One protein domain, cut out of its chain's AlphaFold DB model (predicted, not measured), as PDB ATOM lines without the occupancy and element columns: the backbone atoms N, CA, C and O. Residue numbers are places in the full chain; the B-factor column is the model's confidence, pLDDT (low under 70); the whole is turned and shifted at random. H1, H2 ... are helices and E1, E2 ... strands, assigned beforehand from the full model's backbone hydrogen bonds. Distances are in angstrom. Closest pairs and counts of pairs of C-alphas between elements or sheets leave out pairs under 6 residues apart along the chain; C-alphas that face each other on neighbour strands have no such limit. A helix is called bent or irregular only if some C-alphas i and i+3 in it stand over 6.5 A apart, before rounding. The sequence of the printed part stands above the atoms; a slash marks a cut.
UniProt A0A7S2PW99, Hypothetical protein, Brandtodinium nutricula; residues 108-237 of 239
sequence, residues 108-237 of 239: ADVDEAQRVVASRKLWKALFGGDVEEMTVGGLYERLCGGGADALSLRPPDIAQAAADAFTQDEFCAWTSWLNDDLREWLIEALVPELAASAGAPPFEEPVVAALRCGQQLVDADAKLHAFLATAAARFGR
ATOM      1  N   ALA A 108      26.726  25.529   1.507       93.00
ATOM      2  CA  ALA A 108      26.136  24.507   0.644       93.00
ATOM      3  C   ALA A 108      27.190  23.552   0.048       93.00
ATOM      4  O   ALA A 108      26.971  22.339   0.016       93.00
ATOM      5  N   ASP A 109      28.346  24.072  -0.377       92.94
ATOM      6  CA  ASP A 109      29.451  23.255  -0.895       92.94
ATOM      7  C   ASP A 109      30.044  22.337   0.185       92.94
ATOM      8  O   ASP A 109      30.361  21.171  -0.074       92.94
ATOM      9  N   VAL A 110      30.189  22.847   1.413       94.50
ATOM     10  CA  VAL A 110      30.656  22.065   2.563       94.50
ATOM     11  C   VAL A 110      29.658  20.964   2.897       94.50
ATOM     12  O   VAL A 110      30.076  19.820   3.094       94.50
ATOM     13  N   ASP A 111      28.365  21.275   2.923       91.75
ATOM     14  CA  ASP A 111      27.315  20.292   3.176       91.75
ATOM     15  C   ASP A 111      27.313  19.191   2.112       91.75
ATOM     16  O   ASP A 111      27.277  18.006   2.455       91.75
ATOM     17  N   GLU A 112      27.430  19.538   0.828       89.69
ATOM     18  CA  GLU A 112      27.510  18.547  -0.250       89.69
ATOM     19  C   GLU A 112      28.764  17.672  -0.121       89.69
ATOM     20  O   GLU A 112      28.691  16.440  -0.199       89.69
ATOM     21  N   ALA A 113      29.920  18.270   0.174       90.81
ATOM     22  CA  ALA A 113      31.151  17.519   0.395       90.81
ATOM     23  C   ALA A 113      31.036  16.562   1.598       90.81
ATOM     24  O   ALA A 113      31.478  15.408   1.525       90.81
ATOM     25  N   GLN A 114      30.422  17.006   2.699       90.94
ATOM     26  CA  GLN A 114      30.171  16.168   3.872       90.94
ATOM     27  C   GLN A 114      29.232  15.005   3.545       90.94
ATOM     28  O   GLN A 114      29.499  13.874   3.969       90.94
ATOM     29  N   ARG A 115      28.183  15.249   2.748       91.38
ATOM     30  CA  ARG A 115      27.260  14.206   2.277       91.38
ATOM     31  C   ARG A 115      28.000  13.142   1.478       91.38
ATOM     32  O   ARG A 115      27.910  11.970   1.826       91.38
ATOM     33  N   VAL A 116      28.819  13.531   0.501       90.88
ATOM     34  CA  VAL A 116      29.611  12.580  -0.301       90.88
ATOM     35  C   VAL A 116      30.563  11.753   0.572       90.88
ATOM     36  O   VAL A 116      30.701  10.540   0.382       90.88
ATOM     37  N   VAL A 117      31.218  12.370   1.563       92.25
ATOM     38  CA  VAL A 117      32.089  11.645   2.504       92.25
ATOM     39  C   VAL A 117      31.295  10.635   3.336       92.25
ATOM     40  O   VAL A 117      31.758   9.506   3.522       92.25
ATOM     41  N   ALA A 118      30.112  11.007   3.828       92.38
ATOM     42  CA  ALA A 118      29.235  10.104   4.567       92.38
ATOM     43  C   ALA A 118      28.763   8.933   3.691       92.38
ATOM     44  O   ALA A 118      28.859   7.778   4.106       92.38
ATOM     45  N   SER A 119      28.370   9.208   2.449       94.12
ATOM     46  CA  SER A 119      27.984   8.195   1.468       94.12
ATOM     47  C   SER A 119      29.098   7.188   1.179       94.12
ATOM     48  O   SER A 119      28.860   5.980   1.162       94.12
ATOM     49  N   ARG A 120      30.347   7.649   1.041       93.56
ATOM     50  CA  ARG A 120      31.510   6.759   0.870       93.56
ATOM     51  C   ARG A 120      31.766   5.888   2.099       93.56
ATOM     52  O   ARG A 120      32.137   4.722   1.958       93.56
ATOM     53  N   LYS A 121      31.567   6.427   3.309       93.38
ATOM     54  CA  LYS A 121      31.646   5.636   4.550       93.38
ATOM     55  C   LYS A 121      30.559   4.564   4.586       93.38
ATOM     56  O   LYS A 121      30.868   3.424   4.926       93.38
ATOM     57  N   LEU A 122      29.334   4.910   4.190       94.31
ATOM     58  CA  LEU A 122      28.224   3.968   4.089       94.31
ATOM     59  C   LEU A 122      28.518   2.859   3.068       94.31
ATOM     60  O   LEU A 122      28.378   1.688   3.406       94.31
ATOM     61  N   TRP A 123      29.014   3.201   1.871       94.88
ATOM     62  CA  TRP A 123      29.451   2.213   0.874       94.88
ATOM     63  C   TRP A 123      30.467   1.233   1.460       94.88
ATOM     64  O   TRP A 123      30.315   0.016   1.352       94.88
ATOM     65  N   LYS A 124      31.492   1.758   2.141       93.56
ATOM     66  CA  LYS A 124      32.526   0.935   2.770       93.56
ATOM     67  C   LYS A 124      31.955   0.022   3.859       93.56
ATOM     68  O   LYS A 124      32.377  -1.127   3.950       93.56
ATOM     69  N   ALA A 125      31.014   0.510   4.666       92.50
ATOM     70  CA  ALA A 125      30.360  -0.276   5.713       92.50
ATOM     71  C   ALA A 125      29.457  -1.387   5.143       92.50
ATOM     72  O   ALA A 125      29.400  -2.489   5.694       92.50
ATOM     73  N   LEU A 126      28.782  -1.115   4.026       92.75
ATOM     74  CA  LEU A 126      27.922  -2.082   3.348       92.75
ATOM     75  C   LEU A 126      28.736  -3.156   2.620       92.75
ATOM     76  O   LEU A 126      28.484  -4.342   2.819       92.75
ATOM     77  N   PHE A 127      29.725  -2.758   1.815       92.12
ATOM     78  CA  PHE A 127      30.323  -3.633   0.799       92.12
ATOM     79  C   PHE A 127      31.824  -3.896   0.974       92.12
ATOM     80  O   PHE A 127      32.410  -4.621   0.182       92.12
ATOM     81  N   GLY A 128      32.474  -3.343   1.999       85.94
ATOM     82  CA  GLY A 128      33.879  -3.650   2.299       85.94
ATOM     83  C   GLY A 128      34.917  -2.805   1.551       85.94
ATOM     84  O   GLY A 128      36.108  -3.033   1.718       85.94
ATOM     85  N   GLY A 129      34.503  -1.785   0.793       81.31
ATOM     86  CA  GLY A 129      35.388  -0.762   0.212       81.31
ATOM     87  C   GLY A 129      36.095  -1.142  -1.094       81.31
ATOM     88  O   GLY A 129      36.295  -0.251  -1.909       81.31
ATOM     89  N   ASP A 130      36.394  -2.423  -1.312       85.38
ATOM     90  CA  ASP A 130      37.076  -2.924  -2.524       85.38
ATOM     91  C   ASP A 130      36.104  -3.381  -3.630       85.38
ATOM     92  O   ASP A 130      36.507  -3.911  -4.663       85.38
ATOM     93  N   VAL A 131      34.806  -3.205  -3.402       90.19
ATOM     94  CA  VAL A 131      33.758  -3.528  -4.367       90.19
ATOM     95  C   VAL A 131      33.494  -2.302  -5.234       90.19
ATOM     96  O   VAL A 131      33.159  -1.243  -4.702       90.19
ATOM     97  N   GLU A 132      33.634  -2.455  -6.551       89.62
ATOM     98  CA  GLU A 132      33.363  -1.396  -7.538       89.62
ATOM     99  C   GLU A 132      31.883  -1.345  -7.949       89.62
ATOM    100  O   GLU A 132      31.327  -0.265  -8.156       89.62
ATOM    101  N   GLU A 133      31.237  -2.511  -8.017       93.62
ATOM    102  CA  GLU A 133      29.877  -2.690  -8.523       93.62
ATOM    103  C   GLU A 133      29.078  -3.617  -7.602       93.62
ATOM    104  O   GLU A 133      29.588  -4.618  -7.091       93.62
ATOM    105  N   MET A 134      27.809  -3.279  -7.387       95.56
ATOM    106  CA  MET A 134      26.894  -4.051  -6.556       95.56
ATOM    107  C   MET A 134      25.502  -4.074  -7.178       95.56
ATOM    108  O   MET A 134      25.109  -3.132  -7.857       95.56
ATOM    109  N   THR A 135      24.735  -5.134  -6.926       95.94
ATOM    110  CA  THR A 135      23.345  -5.226  -7.382       95.94
ATOM    111  C   THR A 135      22.356  -4.822  -6.296       95.94
ATOM    112  O   THR A 135      22.637  -4.925  -5.097       95.94
ATOM    113  N   VAL A 136      21.146  -4.419  -6.693       95.00
ATOM    114  CA  VAL A 136      20.057  -4.145  -5.734       95.00
ATOM    115  C   VAL A 136      19.720  -5.398  -4.915       95.00
ATOM    116  O   VAL A 136      19.442  -5.306  -3.717       95.00
ATOM    117  N   GLY A 137      19.812  -6.585  -5.524       94.00
ATOM    118  CA  GLY A 137      19.677  -7.861  -4.821       94.00
ATOM    119  C   GLY A 137      20.770  -8.070  -3.770       94.00
ATOM    120  O   GLY A 137      20.456  -8.435  -2.638       94.00
ATOM    121  N   GLY A 138      22.025  -7.761  -4.110       94.62
ATOM    122  CA  GLY A 138      23.161  -7.830  -3.189       94.62
ATOM    123  C   GLY A 138      23.047  -6.843  -2.023       94.62
ATOM    124  O   GLY A 138      23.338  -7.203  -0.884       94.62
ATOM    125  N   LEU A 139      22.531  -5.632  -2.265       95.06
ATOM    126  CA  LEU A 139      22.200  -4.674  -1.204       95.06
ATOM    127  C   LEU A 139      21.143  -5.239  -0.244       95.06
ATOM    128  O   LEU A 139      21.317  -5.162   0.973       95.06
ATOM    129  N   TYR A 140      20.066  -5.827  -0.775       94.50
ATOM    130  CA  TYR A 140      19.031  -6.452   0.050       94.50
ATOM    131  C   TYR A 140      19.600  -7.603   0.883       94.50
ATOM    132  O   TYR A 140      19.357  -7.670   2.082       94.50
ATOM    133  N   GLU A 141      20.379  -8.492   0.273       94.06
ATOM    134  CA  GLU A 141      20.979  -9.638   0.967       94.06
ATOM    135  C   GLU A 141      21.966  -9.200   2.046       94.06
ATOM    136  O   GLU A 141      22.008  -9.789   3.125       94.06
ATOM    137  N   ARG A 142      22.711  -8.117   1.806       94.25
ATOM    138  CA  ARG A 142      23.618  -7.545   2.801       94.25
ATOM    139  C   ARG A 142      22.887  -7.021   4.036       94.25
ATOM    140  O   ARG A 142      23.442  -7.101   5.132       94.25
ATOM    141  N   LEU A 143      21.693  -6.459   3.861       93.75
ATOM    142  CA  LEU A 143      20.906  -5.841   4.932       93.75
ATOM    143  C   LEU A 143      19.990  -6.843   5.642       93.75
ATOM    144  O   LEU A 143      19.955  -6.882   6.870       93.75
ATOM    145  N   CYS A 144      19.283  -7.662   4.869       92.19
ATOM    146  CA  CYS A 144      18.196  -8.527   5.325       92.19
ATOM    147  C   CYS A 144      18.550 -10.022   5.306       92.19
ATOM    148  O   CYS A 144      17.761 -10.829   5.785       92.19
ATOM    149  N   GLY A 145      19.703 -10.404   4.750       92.69
ATOM    150  CA  GLY A 145      20.135 -11.795   4.619       92.69
ATOM    151  C   GLY A 145      19.715 -12.453   3.302       92.69
ATOM    152  O   GLY A 145      18.802 -12.008   2.604       92.69
ATOM    153  N   GLY A 146      20.417 -13.535   2.952       90.50
ATOM    154  CA  GLY A 146      20.175 -14.352   1.751       90.50
ATOM    155  C   GLY A 146      19.425 -15.661   2.019       90.50
ATOM    156  O   GLY A 146      19.317 -16.503   1.128       90.50
ATOM    157  N   GLY A 147      18.936 -15.872   3.244       89.31
ATOM    158  CA  GLY A 147      18.148 -17.053   3.592       89.31
ATOM    159  C   GLY A 147      16.842 -17.132   2.796       89.31
ATOM    160  O   GLY A 147      16.248 -16.109   2.456       89.31
ATOM    161  N   ALA A 148      16.358 -18.349   2.524       85.62
ATOM    162  CA  ALA A 148      15.108 -18.564   1.784       85.62
ATOM    163  C   ALA A 148      13.913 -17.816   2.413       85.62
ATOM    164  O   ALA A 148      13.089 -17.254   1.691       85.62
ATOM    165  N   ASP A 149      13.875 -17.747   3.747       83.69
ATOM    166  CA  ASP A 149      12.871 -16.995   4.499       83.69
ATOM    167  C   ASP A 149      12.981 -15.486   4.204       83.69
ATOM    168  O   ASP A 149      12.012 -14.874   3.760       83.69
ATOM    169  N   ALA A 150      14.168 -14.888   4.330       83.31
ATOM    170  CA  ALA A 150      14.390 -13.466   4.044       83.31
ATOM    171  C   ALA A 150      14.094 -13.089   2.580       83.31
ATOM    172  O   ALA A 150      13.551 -12.017   2.303       83.31
ATOM    173  N   LEU A 151      14.404 -13.981   1.634       85.38
ATOM    174  CA  LEU A 151      14.109 -13.789   0.213       85.38
ATOM    175  C   LEU A 151      12.608 -13.833  -0.087       85.38
ATOM    176  O   LEU A 151      12.148 -13.109  -0.967       85.38
ATOM    177  N   SER A 152      11.834 -14.635   0.652       84.19
ATOM    178  CA  SER A 152      10.377 -14.715   0.477       84.19
ATOM    179  C   SER A 152       9.647 -13.420   0.856       84.19
ATOM    180  O   SER A 152       8.570 -13.148   0.328       84.19
ATOM    181  N   LEU A 153      10.253 -12.600   1.722       82.88
ATOM    182  CA  LEU A 153       9.752 -11.281   2.111       82.88
ATOM    183  C   LEU A 153      10.222 -10.133   1.226       82.88
ATOM    184  O   LEU A 153       9.807  -8.995   1.453       82.88
ATOM    185  N   ARG A 154      11.097 -10.400   0.255       87.12
ATOM    186  CA  ARG A 154      11.663  -9.354  -0.590       87.12
ATOM    187  C   ARG A 154      10.523  -8.590  -1.285       87.12
ATOM    188  O   ARG A 154       9.758  -9.208  -2.029       87.12
ATOM    189  N   PRO A 155      10.408  -7.263  -1.083       88.00
ATOM    190  CA  PRO A 155       9.434  -6.441  -1.788       88.00
ATOM    191  C   PRO A 155       9.492  -6.657  -3.310       88.00
ATOM    192  O   PRO A 155      10.587  -6.817  -3.862       88.00
ATOM    193  N   PRO A 156       8.342  -6.638  -4.008       89.00
ATOM    194  CA  PRO A 156       8.275  -6.958  -5.433       89.00
ATOM    195  C   PRO A 156       9.136  -6.020  -6.286       89.00
ATOM    196  O   PRO A 156       9.735  -6.471  -7.259       89.00
ATOM    197  N   ASP A 157       9.251  -4.751  -5.893       89.62
ATOM    198  CA  ASP A 157      10.073  -3.762  -6.596       89.62
ATOM    199  C   ASP A 157      11.566  -4.118  -6.524       89.62
ATOM    200  O   ASP A 157      12.275  -4.051  -7.524       89.62
ATOM    201  N   ILE A 158      12.035  -4.598  -5.366       90.75
ATOM    202  CA  ILE A 158      13.413  -5.079  -5.183       90.75
ATOM    203  C   ILE A 158      13.628  -6.382  -5.949       90.75
ATOM    204  O   ILE A 158      14.683  -6.583  -6.540       90.75
ATOM    205  N   ALA A 159      12.645  -7.287  -5.940       90.94
ATOM    206  CA  ALA A 159      12.737  -8.546  -6.671       90.94
ATOM    207  C   ALA A 159      12.866  -8.322  -8.187       90.94
ATOM    208  O   ALA A 159      13.627  -9.035  -8.836       90.94
ATOM    209  N   GLN A 160      12.170  -7.320  -8.735       92.25
ATOM    210  CA  GLN A 160      12.297  -6.915 -10.138       92.25
ATOM    211  C   GLN A 160      13.660  -6.278 -10.427       92.25
ATOM    212  O   GLN A 160      14.289  -6.629 -11.419       92.25
ATOM    213  N   ALA A 161      14.126  -5.413  -9.526       93.38
ATOM    214  CA  ALA A 161      15.397  -4.701  -9.630       93.38
ATOM    215  C   ALA A 161      16.634  -5.549  -9.284       93.38
ATOM    216  O   ALA A 161      17.756  -5.059  -9.326       93.38
ATOM    217  N   ALA A 162      16.463  -6.804  -8.857       92.81
ATOM    218  CA  ALA A 162      17.497  -7.538  -8.126       92.81
ATOM    219  C   ALA A 162      18.807  -7.731  -8.911       92.81
ATOM    220  O   ALA A 162      19.868  -7.837  -8.294       92.81
ATOM    221  N   ALA A 163      18.717  -7.800 -10.241       93.56
ATOM    222  CA  ALA A 163      19.857  -7.962 -11.138       93.56
ATOM    223  C   ALA A 163      20.467  -6.630 -11.597       93.56
ATOM    224  O   ALA A 163      21.558  -6.648 -12.165       93.56
ATOM    225  N   ASP A 164      19.791  -5.505 -11.360       94.69
ATOM    226  CA  ASP A 164      20.290  -4.195 -11.755       94.69
ATOM    227  C   ASP A 164      21.473  -3.814 -10.869       94.69
ATOM    228  O   ASP A 164      21.415  -3.899  -9.634       94.69
ATOM    229  N   ALA A 165      22.560  -3.438 -11.530       94.81
ATOM    230  CA  ALA A 165      23.819  -3.097 -10.905       94.81
ATOM    231  C   ALA A 165      24.011  -1.582 -10.842       94.81
ATOM    232  O   ALA A 165      23.478  -0.832 -11.659       94.81
ATOM    233  N   PHE A 166      24.766  -1.143  -9.846       95.44
ATOM    234  CA  PHE A 166      25.164   0.241  -9.663       95.44
ATOM    235  C   PHE A 166      26.591   0.309  -9.130       95.44
ATOM    236  O   PHE A 166      27.066  -0.563  -8.392       95.44
ATOM    237  N   THR A 167      27.271   1.381  -9.505       95.88
ATOM    238  CA  THR A 167      28.642   1.674  -9.088       95.88
ATOM    239  C   THR A 167      28.683   2.410  -7.751       95.88
ATOM    240  O   THR A 167      27.689   2.987  -7.291       95.88
ATOM    241  N   GLN A 168      29.865   2.446  -7.131       94.75
ATOM    242  CA  GLN A 168      30.100   3.260  -5.937       94.75
ATOM    243  C   GLN A 168      29.716   4.732  -6.146       94.75
ATOM    244  O   GLN A 168      29.097   5.329  -5.265       94.75
ATOM    245  N   ASP A 169      30.080   5.319  -7.287       94.25
ATOM    246  CA  ASP A 169      29.825   6.733  -7.566       94.25
ATOM    247  C   ASP A 169      28.329   7.013  -7.733       94.25
ATOM    248  O   ASP A 169      27.821   7.984  -7.171       94.25
ATOM    249  N   GLU A 170      27.592   6.133  -8.415       94.94
ATOM    250  CA  GLU A 170      26.136   6.246  -8.554       94.94
ATOM    251  C   GLU A 170      25.419   6.106  -7.212       94.94
ATOM    252  O   GLU A 170      24.491   6.867  -6.927       94.94
ATOM    253  N   PHE A 171      25.869   5.178  -6.362       95.31
ATOM    254  CA  PHE A 171      25.355   5.035  -5.004       95.31
ATOM    255  C   PHE A 171      25.669   6.264  -4.152       95.31
ATOM    256  O   PHE A 171      24.798   6.757  -3.432       95.31
ATOM    257  N   CYS A 172      26.900   6.777  -4.222       94.00
ATOM    258  CA  CYS A 172      27.312   7.930  -3.429       94.00
ATOM    259  C   CYS A 172      26.569   9.195  -3.840       94.00
ATOM    260  O   CYS A 172      26.104   9.927  -2.969       94.00
ATOM    261  N   ALA A 173      26.403   9.405  -5.148       93.12
ATOM    262  CA  ALA A 173      25.556  10.459  -5.670       93.12
ATOM    263  C   ALA A 173      24.125  10.258  -5.165       93.12
ATOM    264  O   ALA A 173      23.611  11.100  -4.454       93.12
ATOM    265  N   TRP A 174      23.485   9.116  -5.420       94.44
ATOM    266  CA  TRP A 174      22.099   8.893  -4.995       94.44
ATOM    267  C   TRP A 174      21.865   9.132  -3.494       94.44
ATOM    268  O   TRP A 174      20.901   9.801  -3.120       94.44
ATOM    269  N   THR A 175      22.758   8.641  -2.637       94.19
ATOM    270  CA  THR A 175      22.639   8.810  -1.182       94.19
ATOM    271  C   THR A 175      22.836  10.254  -0.710       94.19
ATOM    272  O   THR A 175      22.254  10.610   0.315       94.19
ATOM    273  N   SER A 176      23.574  11.106  -1.439       91.06
ATOM    274  CA  SER A 176      23.683  12.539  -1.101       91.06
ATOM    275  C   SER A 176      22.378  13.311  -1.346       91.06
ATOM    276  O   SER A 176      22.122  14.309  -0.668       91.06
ATOM    277  N   TRP A 177      21.515  12.800  -2.235       90.44
ATOM    278  CA  TRP A 177      20.200  13.366  -2.572       90.44
ATOM    279  C   TRP A 177      19.031  12.790  -1.760       90.44
ATOM    280  O   TRP A 177      17.885  13.195  -1.968       90.44
ATOM    281  N   LEU A 178      19.279  11.845  -0.848       93.12
ATOM    282  CA  LEU A 178      18.234  11.355   0.052       93.12
ATOM    283  C   LEU A 178      17.775  12.463   1.006       93.12
ATOM    284  O   LEU A 178      18.532  13.376   1.342       93.12
ATOM    285  N   ASN A 179      16.521  12.364   1.456       93.44
ATOM    286  CA  ASN A 179      15.995  13.289   2.455       93.44
ATOM    287  C   ASN A 179      16.814  13.218   3.757       93.44
ATOM    288  O   ASN A 179      17.462  12.212   4.061       93.44
ATOM    289  N   ASP A 180      16.781  14.309   4.519       91.00
ATOM    290  CA  ASP A 180      17.596  14.445   5.727       91.00
ATOM    291  C   ASP A 180      17.278  13.340   6.749       91.00
ATOM    292  O   ASP A 180      18.204  12.733   7.280       91.00
ATOM    293  N   ASP A 181      16.000  12.980   6.909       93.81
ATOM    294  CA  ASP A 181      15.538  11.933   7.832       93.81
ATOM    295  C   ASP A 181      16.117  10.534   7.538       93.81
ATOM    296  O   ASP A 181      16.459   9.785   8.464       93.81
ATOM    297  N   LEU A 182      16.191  10.131   6.259       93.19
ATOM    298  CA  LEU A 182      16.804   8.854   5.873       93.19
ATOM    299  C   LEU A 182      18.318   8.941   5.975       93.19
ATOM    300  O   LEU A 182      18.941   7.980   6.416       93.19
ATOM    301  N   ARG A 183      18.919  10.073   5.600       91.25
ATOM    302  CA  ARG A 183      20.369  10.255   5.685       91.25
ATOM    303  C   ARG A 183      20.860  10.188   7.131       91.25
ATOM    304  O   ARG A 183      21.842   9.502   7.399       91.25
ATOM    305  N   GLU A 184      20.170  10.854   8.049       92.56
ATOM    306  CA  GLU A 184      20.452  10.792   9.484       92.56
ATOM    307  C   GLU A 184      20.351   9.349   9.984       92.56
ATOM    308  O   GLU A 184      21.288   8.844  10.592       92.56
ATOM    309  N   TRP A 185      19.292   8.619   9.618       94.38
ATOM    310  CA  TRP A 185      19.174   7.199   9.968       94.38
ATOM    311  C   TRP A 185      20.301   6.333   9.389       94.38
ATOM    312  O   TRP A 185      20.843   5.482  10.098       94.38
ATOM    313  N   LEU A 186      20.698   6.558   8.133       93.62
ATOM    314  CA  LEU A 186      21.802   5.827   7.510       93.62
ATOM    315  C   LEU A 186      23.111   6.025   8.287       93.62
ATOM    316  O   LEU A 186      23.869   5.076   8.480       93.62
ATOM    317  N   ILE A 187      23.381   7.250   8.734       91.31
ATOM    318  CA  ILE A 187      24.635   7.605   9.405       91.31
ATOM    319  C   ILE A 187      24.614   7.211  10.883       91.31
ATOM    320  O   ILE A 187      25.602   6.668  11.377       91.31
ATOM    321  N   GLU A 188      23.523   7.489  11.592       93.38
ATOM    322  CA  GLU A 188      23.453   7.367  13.049       93.38
ATOM    323  C   GLU A 188      22.975   5.999  13.533       93.38
ATOM    324  O   GLU A 188      23.362   5.577  14.621       93.38
ATOM    325  N   ALA A 189      22.168   5.289  12.741       92.88
ATOM    326  CA  ALA A 189      21.669   3.963  13.099       92.88
ATOM    327  C   ALA A 189      22.337   2.874  12.254       92.88
ATOM    328  O   ALA A 189      23.017   1.997  12.789       92.88
ATOM    329  N   LEU A 190      22.219   2.964  10.924       92.69
ATOM    330  CA  LEU A 190      22.618   1.866  10.048       92.69
ATOM    331  C   LEU A 190      24.134   1.631  10.032       92.69
ATOM    332  O   LEU A 190      24.582   0.492  10.147       92.69
ATOM    333  N   VAL A 191      24.951   2.679   9.876       92.38
ATOM    334  CA  VAL A 191      26.417   2.530   9.832       92.38
ATOM    335  C   VAL A 191      26.971   1.902  11.124       92.38
ATOM    336  O   VAL A 191      27.754   0.952  11.013       92.38
ATOM    337  N   PRO A 192      26.586   2.357  12.333       93.06
ATOM    338  CA  PRO A 192      26.977   1.697  13.577       93.06
ATOM    339  C   PRO A 192      26.524   0.239  13.668       93.06
ATOM    340  O   PRO A 192      27.321  -0.609  14.071       93.06
ATOM    341  N   GLU A 193      25.295  -0.078  13.253       92.00
ATOM    342  CA  GLU A 193      24.797  -1.459  13.243       92.00
ATOM    343  C   GLU A 193      25.590  -2.356  12.287       92.00
ATOM    344  O   GLU A 193      25.989  -3.458  12.665       92.00
ATOM    345  N   LEU A 194      25.906  -1.872  11.082       91.44
ATOM    346  CA  LEU A 194      26.734  -2.596  10.112       91.44
ATOM    347  C   LEU A 194      28.159  -2.829  10.622       91.44
ATOM    348  O   LEU A 194      28.752  -3.874  10.342       91.44
ATOM    349  N   ALA A 195      28.715  -1.866  11.359       90.19
ATOM    350  CA  ALA A 195      30.024  -2.006  11.985       90.19
ATOM    351  C   ALA A 195      29.992  -3.033  13.130       90.19
ATOM    352  O   ALA A 195      30.931  -3.817  13.280       90.19
ATOM    353  N   ALA A 196      28.910  -3.057  13.913       91.00
ATOM    354  CA  ALA A 196      28.717  -4.001  15.010       91.00
ATOM    355  C   ALA A 196      28.435  -5.431  14.522       91.00
ATOM    356  O   ALA A 196      28.859  -6.390  15.166       91.00
ATOM    357  N   SER A 197      27.762  -5.590  13.377       87.62
ATOM    358  CA  SER A 197      27.333  -6.898  12.870       87.62
ATOM    359  C   SER A 197      28.459  -7.746  12.262       87.62
ATOM    360  O   SER A 197      28.223  -8.897  11.901       87.62
ATOM    361  N   ALA A 198      29.684  -7.216  12.144       85.00
ATOM    362  CA  ALA A 198      30.871  -7.921  11.637       85.00
ATOM    363  C   ALA A 198      30.648  -8.667  10.300       85.00
ATOM    364  O   ALA A 198      31.227  -9.726  10.059       85.00
ATOM    365  N   GLY A 199      29.802  -8.112   9.425       82.81
ATOM    366  CA  GLY A 199      29.458  -8.699   8.123       82.81
ATOM    367  C   GLY A 199      28.187  -9.556   8.115       82.81
ATOM    368  O   GLY A 199      27.735  -9.932   7.038       82.81
ATOM    369  N   ALA A 200      27.567  -9.814   9.269       89.06
ATOM    370  CA  ALA A 200      26.234 -10.403   9.331       89.06
ATOM    371  C   ALA A 200      25.157  -9.391   8.875       89.06
ATOM    372  O   ALA A 200      25.347  -8.174   9.035       89.06
ATOM    373  N   PRO A 201      24.034  -9.859   8.300       91.88
ATOM    374  CA  PRO A 201      22.912  -9.003   7.927       91.88
ATOM    375  C   PRO A 201      22.201  -8.466   9.183       91.88
ATOM    376  O   PRO A 201      21.627  -9.253   9.937       91.88
ATOM    377  N   PRO A 202      22.235  -7.145   9.443       91.62
ATOM    378  CA  PRO A 202      21.727  -6.576  10.695       91.62
ATOM    379  C   PRO A 202      20.213  -6.757  10.881       91.62
ATOM    380  O   PRO A 202      19.751  -6.857  12.014       91.62
ATOM    381  N   PHE A 203      19.446  -6.859   9.791       90.75
ATOM    382  CA  PHE A 203      17.985  -6.935   9.851       90.75
ATOM    383  C   PHE A 203      17.416  -8.321   9.557       90.75
ATOM    384  O   PHE A 203      16.200  -8.467   9.524       90.75
ATOM    385  N   GLU A 204      18.241  -9.356   9.378       89.00
ATOM    386  CA  GLU A 204      17.725 -10.699   9.066       89.00
ATOM    387  C   GLU A 204      16.777 -11.220  10.155       89.00
ATOM    388  O   GLU A 204      15.676 -11.679   9.851       89.00
ATOM    389  N   GLU A 205      17.150 -11.097  11.430       86.44
ATOM    390  CA  GLU A 205      16.312 -11.559  12.539       86.44
ATOM    391  C   GLU A 205      14.985 -10.775  12.656       86.44
ATOM    392  O   GLU A 205      13.937 -11.427  12.692       86.44
ATOM    393  N   PRO A 206      14.967  -9.424  12.638       85.31
ATOM    394  CA  PRO A 206      13.727  -8.645  12.570       85.31
ATOM    395  C   PRO A 206      12.820  -9.023  11.391       85.31
ATOM    396  O   PRO A 206      11.608  -9.181  11.557       85.31
ATOM    397  N   VAL A 207      13.404  -9.216  10.207       83.38
ATOM    398  CA  VAL A 207      12.684  -9.569   8.977       83.38
ATOM    399  C   VAL A 207      12.064 -10.964   9.092       83.38
ATOM    400  O   VAL A 207      10.871 -11.148   8.845       83.38
ATOM    401  N   VAL A 208      12.829 -11.954   9.551       83.81
ATOM    402  CA  VAL A 208      12.334 -13.324   9.760       83.81
ATOM    403  C   VAL A 208      11.319 -13.393  10.909       83.81
ATOM    404  O   VAL A 208      10.376 -14.187  10.862       83.81
ATOM    405  N   ALA A 209      11.455 -12.559  11.941       84.25
ATOM    406  CA  ALA A 209      10.464 -12.462  13.009       84.25
ATOM    407  C   ALA A 209       9.118 -11.929  12.490       84.25
ATOM    408  O   ALA A 209       8.075 -12.496  12.828       84.25
ATOM    409  N   ALA A 210       9.131 -10.921  11.610       79.62
ATOM    410  CA  ALA A 210       7.919 -10.394  10.978       79.62
ATOM    411  C   ALA A 210       7.161 -11.479  10.186       79.62
ATOM    412  O   ALA A 210       5.942 -11.599  10.334       79.62
ATOM    413  N   LEU A 211       7.878 -12.352   9.457       74.38
ATOM    414  CA  LEU A 211       7.299 -13.536   8.795       74.38
ATOM    415  C   LEU A 211       6.536 -14.436   9.758       74.38
ATOM    416  O   LEU A 211       5.405 -14.836   9.483       74.38
ATOM    417  N   ARG A 212       7.165 -14.776  10.885       79.56
ATOM    418  CA  ARG A 212       6.584 -15.696  11.873       79.56
ATOM    419  C   ARG A 212       5.328 -15.120  12.519       79.56
ATOM    420  O   ARG A 212       4.436 -15.879  12.891       79.56
ATOM    421  N   CYS A 213       5.250 -13.796  12.616       80.69
ATOM    422  CA  CYS A 213       4.098 -13.069  13.141       80.69
ATOM    423  C   CYS A 213       3.046 -12.726  12.070       80.69
ATOM    424  O   CYS A 213       2.006 -12.167  12.414       80.69
ATOM    425  N   GLY A 214       3.285 -13.049  10.792       73.19
ATOM    426  CA  GLY A 214       2.391 -12.702   9.683       73.19
ATOM    427  C   GLY A 214       2.296 -11.196   9.400       73.19
ATOM    428  O   GLY A 214       1.324 -10.759   8.787       73.19
ATOM    429  N   GLN A 215       3.271 -10.410   9.862       71.19
ATOM    430  CA  GLN A 215       3.356  -8.969   9.618       71.19
ATOM    431  C   GLN A 215       4.109  -8.694   8.315       71.19
ATOM    432  O   GLN A 215       5.012  -9.440   7.931       71.19
ATOM    433  N   GLN A 216       3.736  -7.619   7.619       64.06
ATOM    434  CA  GLN A 216       4.483  -7.182   6.442       64.06
ATOM    435  C   GLN A 216       5.766  -6.467   6.878       64.06
ATOM    436  O   GLN A 216       5.808  -5.837   7.930       64.06
ATOM    437  N   LEU A 217       6.804  -6.509   6.036       61.84
ATOM    438  CA  LEU A 217       8.086  -5.822   6.268       61.84
ATOM    439  C   LEU A 217       7.915  -4.322   6.584       61.84
ATOM    440  O   LEU A 217       8.720  -3.739   7.303       61.84
ATOM    441  N   VAL A 218       6.841  -3.722   6.056       59.44
ATOM    442  CA  VAL A 218       6.435  -2.324   6.271       59.44
ATOM    443  C   VAL A 218       6.245  -2.001   7.760       59.44
ATOM    444  O   VAL A 218       6.484  -0.867   8.166       59.44
ATOM    445  N   ASP A 219       5.881  -2.995   8.573       58.31
ATOM    446  CA  ASP A 219       5.641  -2.831  10.010       58.31
ATOM    447  C   ASP A 219       6.919  -2.984  10.857       58.31
ATOM    448  O   ASP A 219       6.936  -2.558  12.010       58.31
ATOM    449  N   ALA A 220       7.980  -3.599  10.314       59.41
ATOM    450  CA  ALA A 220       9.183  -3.956  11.070       59.41
ATOM    451  C   ALA A 220      10.208  -2.811  11.139       59.41
ATOM    452  O   ALA A 220      10.765  -2.563  12.205       59.41
ATOM    453  N   ASP A 221      10.428  -2.098  10.028       81.69
ATOM    454  CA  ASP A 221      11.224  -0.865   9.999       81.69
ATOM    455  C   ASP A 221      10.868  -0.021   8.759       81.69
ATOM    456  O   ASP A 221      11.268  -0.304   7.623       81.69
ATOM    457  N   ALA A 222      10.097   1.047   8.983       88.00
ATOM    458  CA  ALA A 222       9.648   1.949   7.927       88.00
ATOM    459  C   ALA A 222      10.814   2.647   7.201       88.00
ATOM    460  O   ALA A 222      10.699   2.932   6.006       88.00
ATOM    461  N   LYS A 223      11.935   2.910   7.891       91.25
ATOM    462  CA  LYS A 223      13.100   3.586   7.303       91.25
ATOM    463  C   LYS A 223      13.890   2.633   6.412       91.25
ATOM    464  O   LYS A 223      14.231   3.011   5.292       91.25
ATOM    465  N   LEU A 224      14.072   1.382   6.843       91.50
ATOM    466  CA  LEU A 224      14.669   0.332   6.011       91.50
ATOM    467  C   LEU A 224      13.856   0.103   4.732       91.50
ATOM    468  O   LEU A 224      14.417   0.078   3.636       91.50
ATOM    469  N   HIS A 225      12.531  -0.020   4.854       89.81
ATOM    470  CA  HIS A 225      11.663  -0.205   3.693       89.81
ATOM    471  C   HIS A 225      11.724   1.002   2.743       89.81
ATOM    472  O   HIS A 225      11.850   0.824   1.533       89.81
ATOM    473  N   ALA A 226      11.677   2.231   3.267       92.94
ATOM    474  CA  ALA A 226      11.789   3.447   2.460       92.94
ATOM    475  C   ALA A 226      13.149   3.562   1.747       92.94
ATOM    476  O   ALA A 226      13.206   3.923   0.569       92.94
ATOM    477  N   PHE A 227      14.243   3.203   2.421       94.44
ATOM    478  CA  PHE A 227      15.579   3.176   1.828       94.44
ATOM    479  C   PHE A 227      15.673   2.151   0.690       94.44
ATOM    480  O   PHE A 227      16.098   2.474  -0.417       94.44
ATOM    481  N   LEU A 228      15.206   0.927   0.924       93.56
ATOM    482  CA  LEU A 228      15.229  -0.129  -0.083       93.56
ATOM    483  C   LEU A 228      14.299   0.160  -1.274       93.56
ATOM    484  O   LEU A 228      14.658  -0.118  -2.418       93.56
ATOM    485  N   ALA A 229      13.128   0.747  -1.026       92.56
ATOM    486  CA  ALA A 229      12.201   1.153  -2.078       92.56
ATOM    487  C   ALA A 229      12.780   2.282  -2.942       92.56
ATOM    488  O   ALA A 229      12.664   2.241  -4.165       92.56
ATOM    489  N   THR A 230      13.444   3.271  -2.335       94.69
ATOM    490  CA  THR A 230      14.104   4.348  -3.091       94.69
ATOM    491  C   THR A 230      15.315   3.836  -3.874       94.69
ATOM    492  O   THR A 230      15.513   4.277  -5.006       94.69
ATOM    493  N   ALA A 231      16.057   2.854  -3.348       93.50
ATOM    494  CA  ALA A 231      17.121   2.169  -4.085       93.50
ATOM    495  C   ALA A 231      16.567   1.418  -5.308       93.50
ATOM    496  O   ALA A 231      17.024   1.629  -6.431       93.50
ATOM    497  N   ALA A 232      15.533   0.592  -5.116       93.44
ATOM    498  CA  ALA A 232      14.892  -0.137  -6.207       93.44
ATOM    499  C   ALA A 232      14.258   0.804  -7.239       93.44
ATOM    500  O   ALA A 232      14.343   0.548  -8.432       93.44
ATOM    501  N   ALA A 233      13.676   1.930  -6.827       93.81
ATOM    502  CA  ALA A 233      13.156   2.919  -7.767       93.81
ATOM    503  C   ALA A 233      14.267   3.615  -8.570       93.81
ATOM    504  O   ALA A 233      14.069   3.923  -9.745       93.81
ATOM    505  N   ARG A 234      15.427   3.875  -7.949       94.38
ATOM    506  CA  ARG A 234      16.552   4.573  -8.588       94.38
ATOM    507  C   ARG A 234      17.304   3.700  -9.586       94.38
ATOM    508  O   ARG A 234      17.719   4.223 -10.621       94.38
ATOM    509  N   PHE A 235      17.505   2.428  -9.245       93.88
ATOM    510  CA  PHE A 235      18.352   1.497  -9.996       93.88
ATOM    511  C   PHE A 235      17.547   0.435 -10.765       93.88
ATOM    512  O   PHE A 235      18.018  -0.068 -11.773       93.88
ATOM    513  N   GLY A 236      16.315   0.139 -10.340       83.88
ATOM    514  CA  GLY A 236      15.508  -1.009 -10.776       83.88
ATOM    515  C   GLY A 236      14.806  -0.918 -12.127       83.88
ATOM    516  O   GLY A 236      13.857  -1.657 -12.395       83.88
ATOM    517  N   ARG A 237      15.177   0.051 -12.956       67.56
ATOM    518  CA  ARG A 237      14.684   0.201 -14.323       67.56
ATOM    519  C   ARG A 237      15.823   0.809 -15.108       67.56
ATOM    520  O   ARG A 237      16.049   2.008 -14.969       67.56
TER     521      ARG A 237
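AT A GLANCE: This is residues 108 to 237 of the 239 residues of the protein "Hypothetical protein" of Brandtodinium nutricula (UniProt A0A7S2PW99). An elongated body of mostly short, crossing helices: H2, H4 and H8 make its core, H5 and H6 pack on the long H1 toward one end, and the small pair H3 and H7 makes the other end. A tiny antiparallel sheet, E1 beside E2, lies at the edge of the core, E1 leading straight into H2 and E2 straight into H5. The printed part has 130 residues with eight named helices and two named strands in the order H1, E1, H2, H3, H4, E2, H5, H6, H7, H8, and its class is mostly helix. It is compact, with a radius of gyration of the C-alphas of 14.2 A, and spans 47 by 28 by 26 A.

HOW THE PARTS SIT: H1, residues 108 to 127, touches H5, residues 168 to 176, opposite ways at a steep tilt of 53 degrees, the closest C-alphas being those of Ser 119 and Cys 172 at 4.9 A. With residues 118 to 126 alone H1 touches H6, residues 180 to 196, the same way at a shallow tilt of 34.6 degrees, only just short of steep; the closest C-alphas, of Ala 125 and Leu 194, are 6.2 A apart. E1, residues 133 to 135, and E2, residues 165 to 167, are antiparallel neighbours, with N 134 and O 166 at 3.0 A and N 166 and O 134 at 2.8 A. H2, residues 136 to 144, touches H8, residues 222 to 235, opposite ways at a shallow tilt of 15 degrees, closest at the C-alphas of Val 136 and Ala 232, 6.6 A. H3, residues 148 to 152, touches H7, residues 204 to 212, closest at the C-alphas of Ala 150 and Val 208, 6.1 A. H4, residues 156 to 161, touches H8 the same way at a steep tilt of 39 degrees, closest at the C-alphas of Ile 158 and Ala 232, 5.3 A. H6 and H8 only just touch, with 3 pairs of C-alphas within 8 A, the closest being Leu 182 and Lys 223 at 6.6 A. H1 and H8 are apart. Every O i to N i+4 pair is within hydrogen-bond range in H1, H2, H3, H4, H5, H7 and H8, and 10 of 13 are in H6.

IN THESE COORDINATES: H1 is 28.5 A long and begins at C-alpha 108, (26.136, 24.507, 0.644). H6 is 23.5 A long and only just irregular, with C-alphas 188 and 191 6.52 A apart. H8 is 19.9 A long and ends at C-alpha 235, (18.352, 1.497, -9.996).

THE WHOLE: The C-alphas of Asp 109 and Arg 212, the two farthest apart, are 46.9 A apart. The printed part has no cut and no long link. The mean pLDDT of the printed part is 89.2, and residues 216 to 220 and residue 237 are under 70.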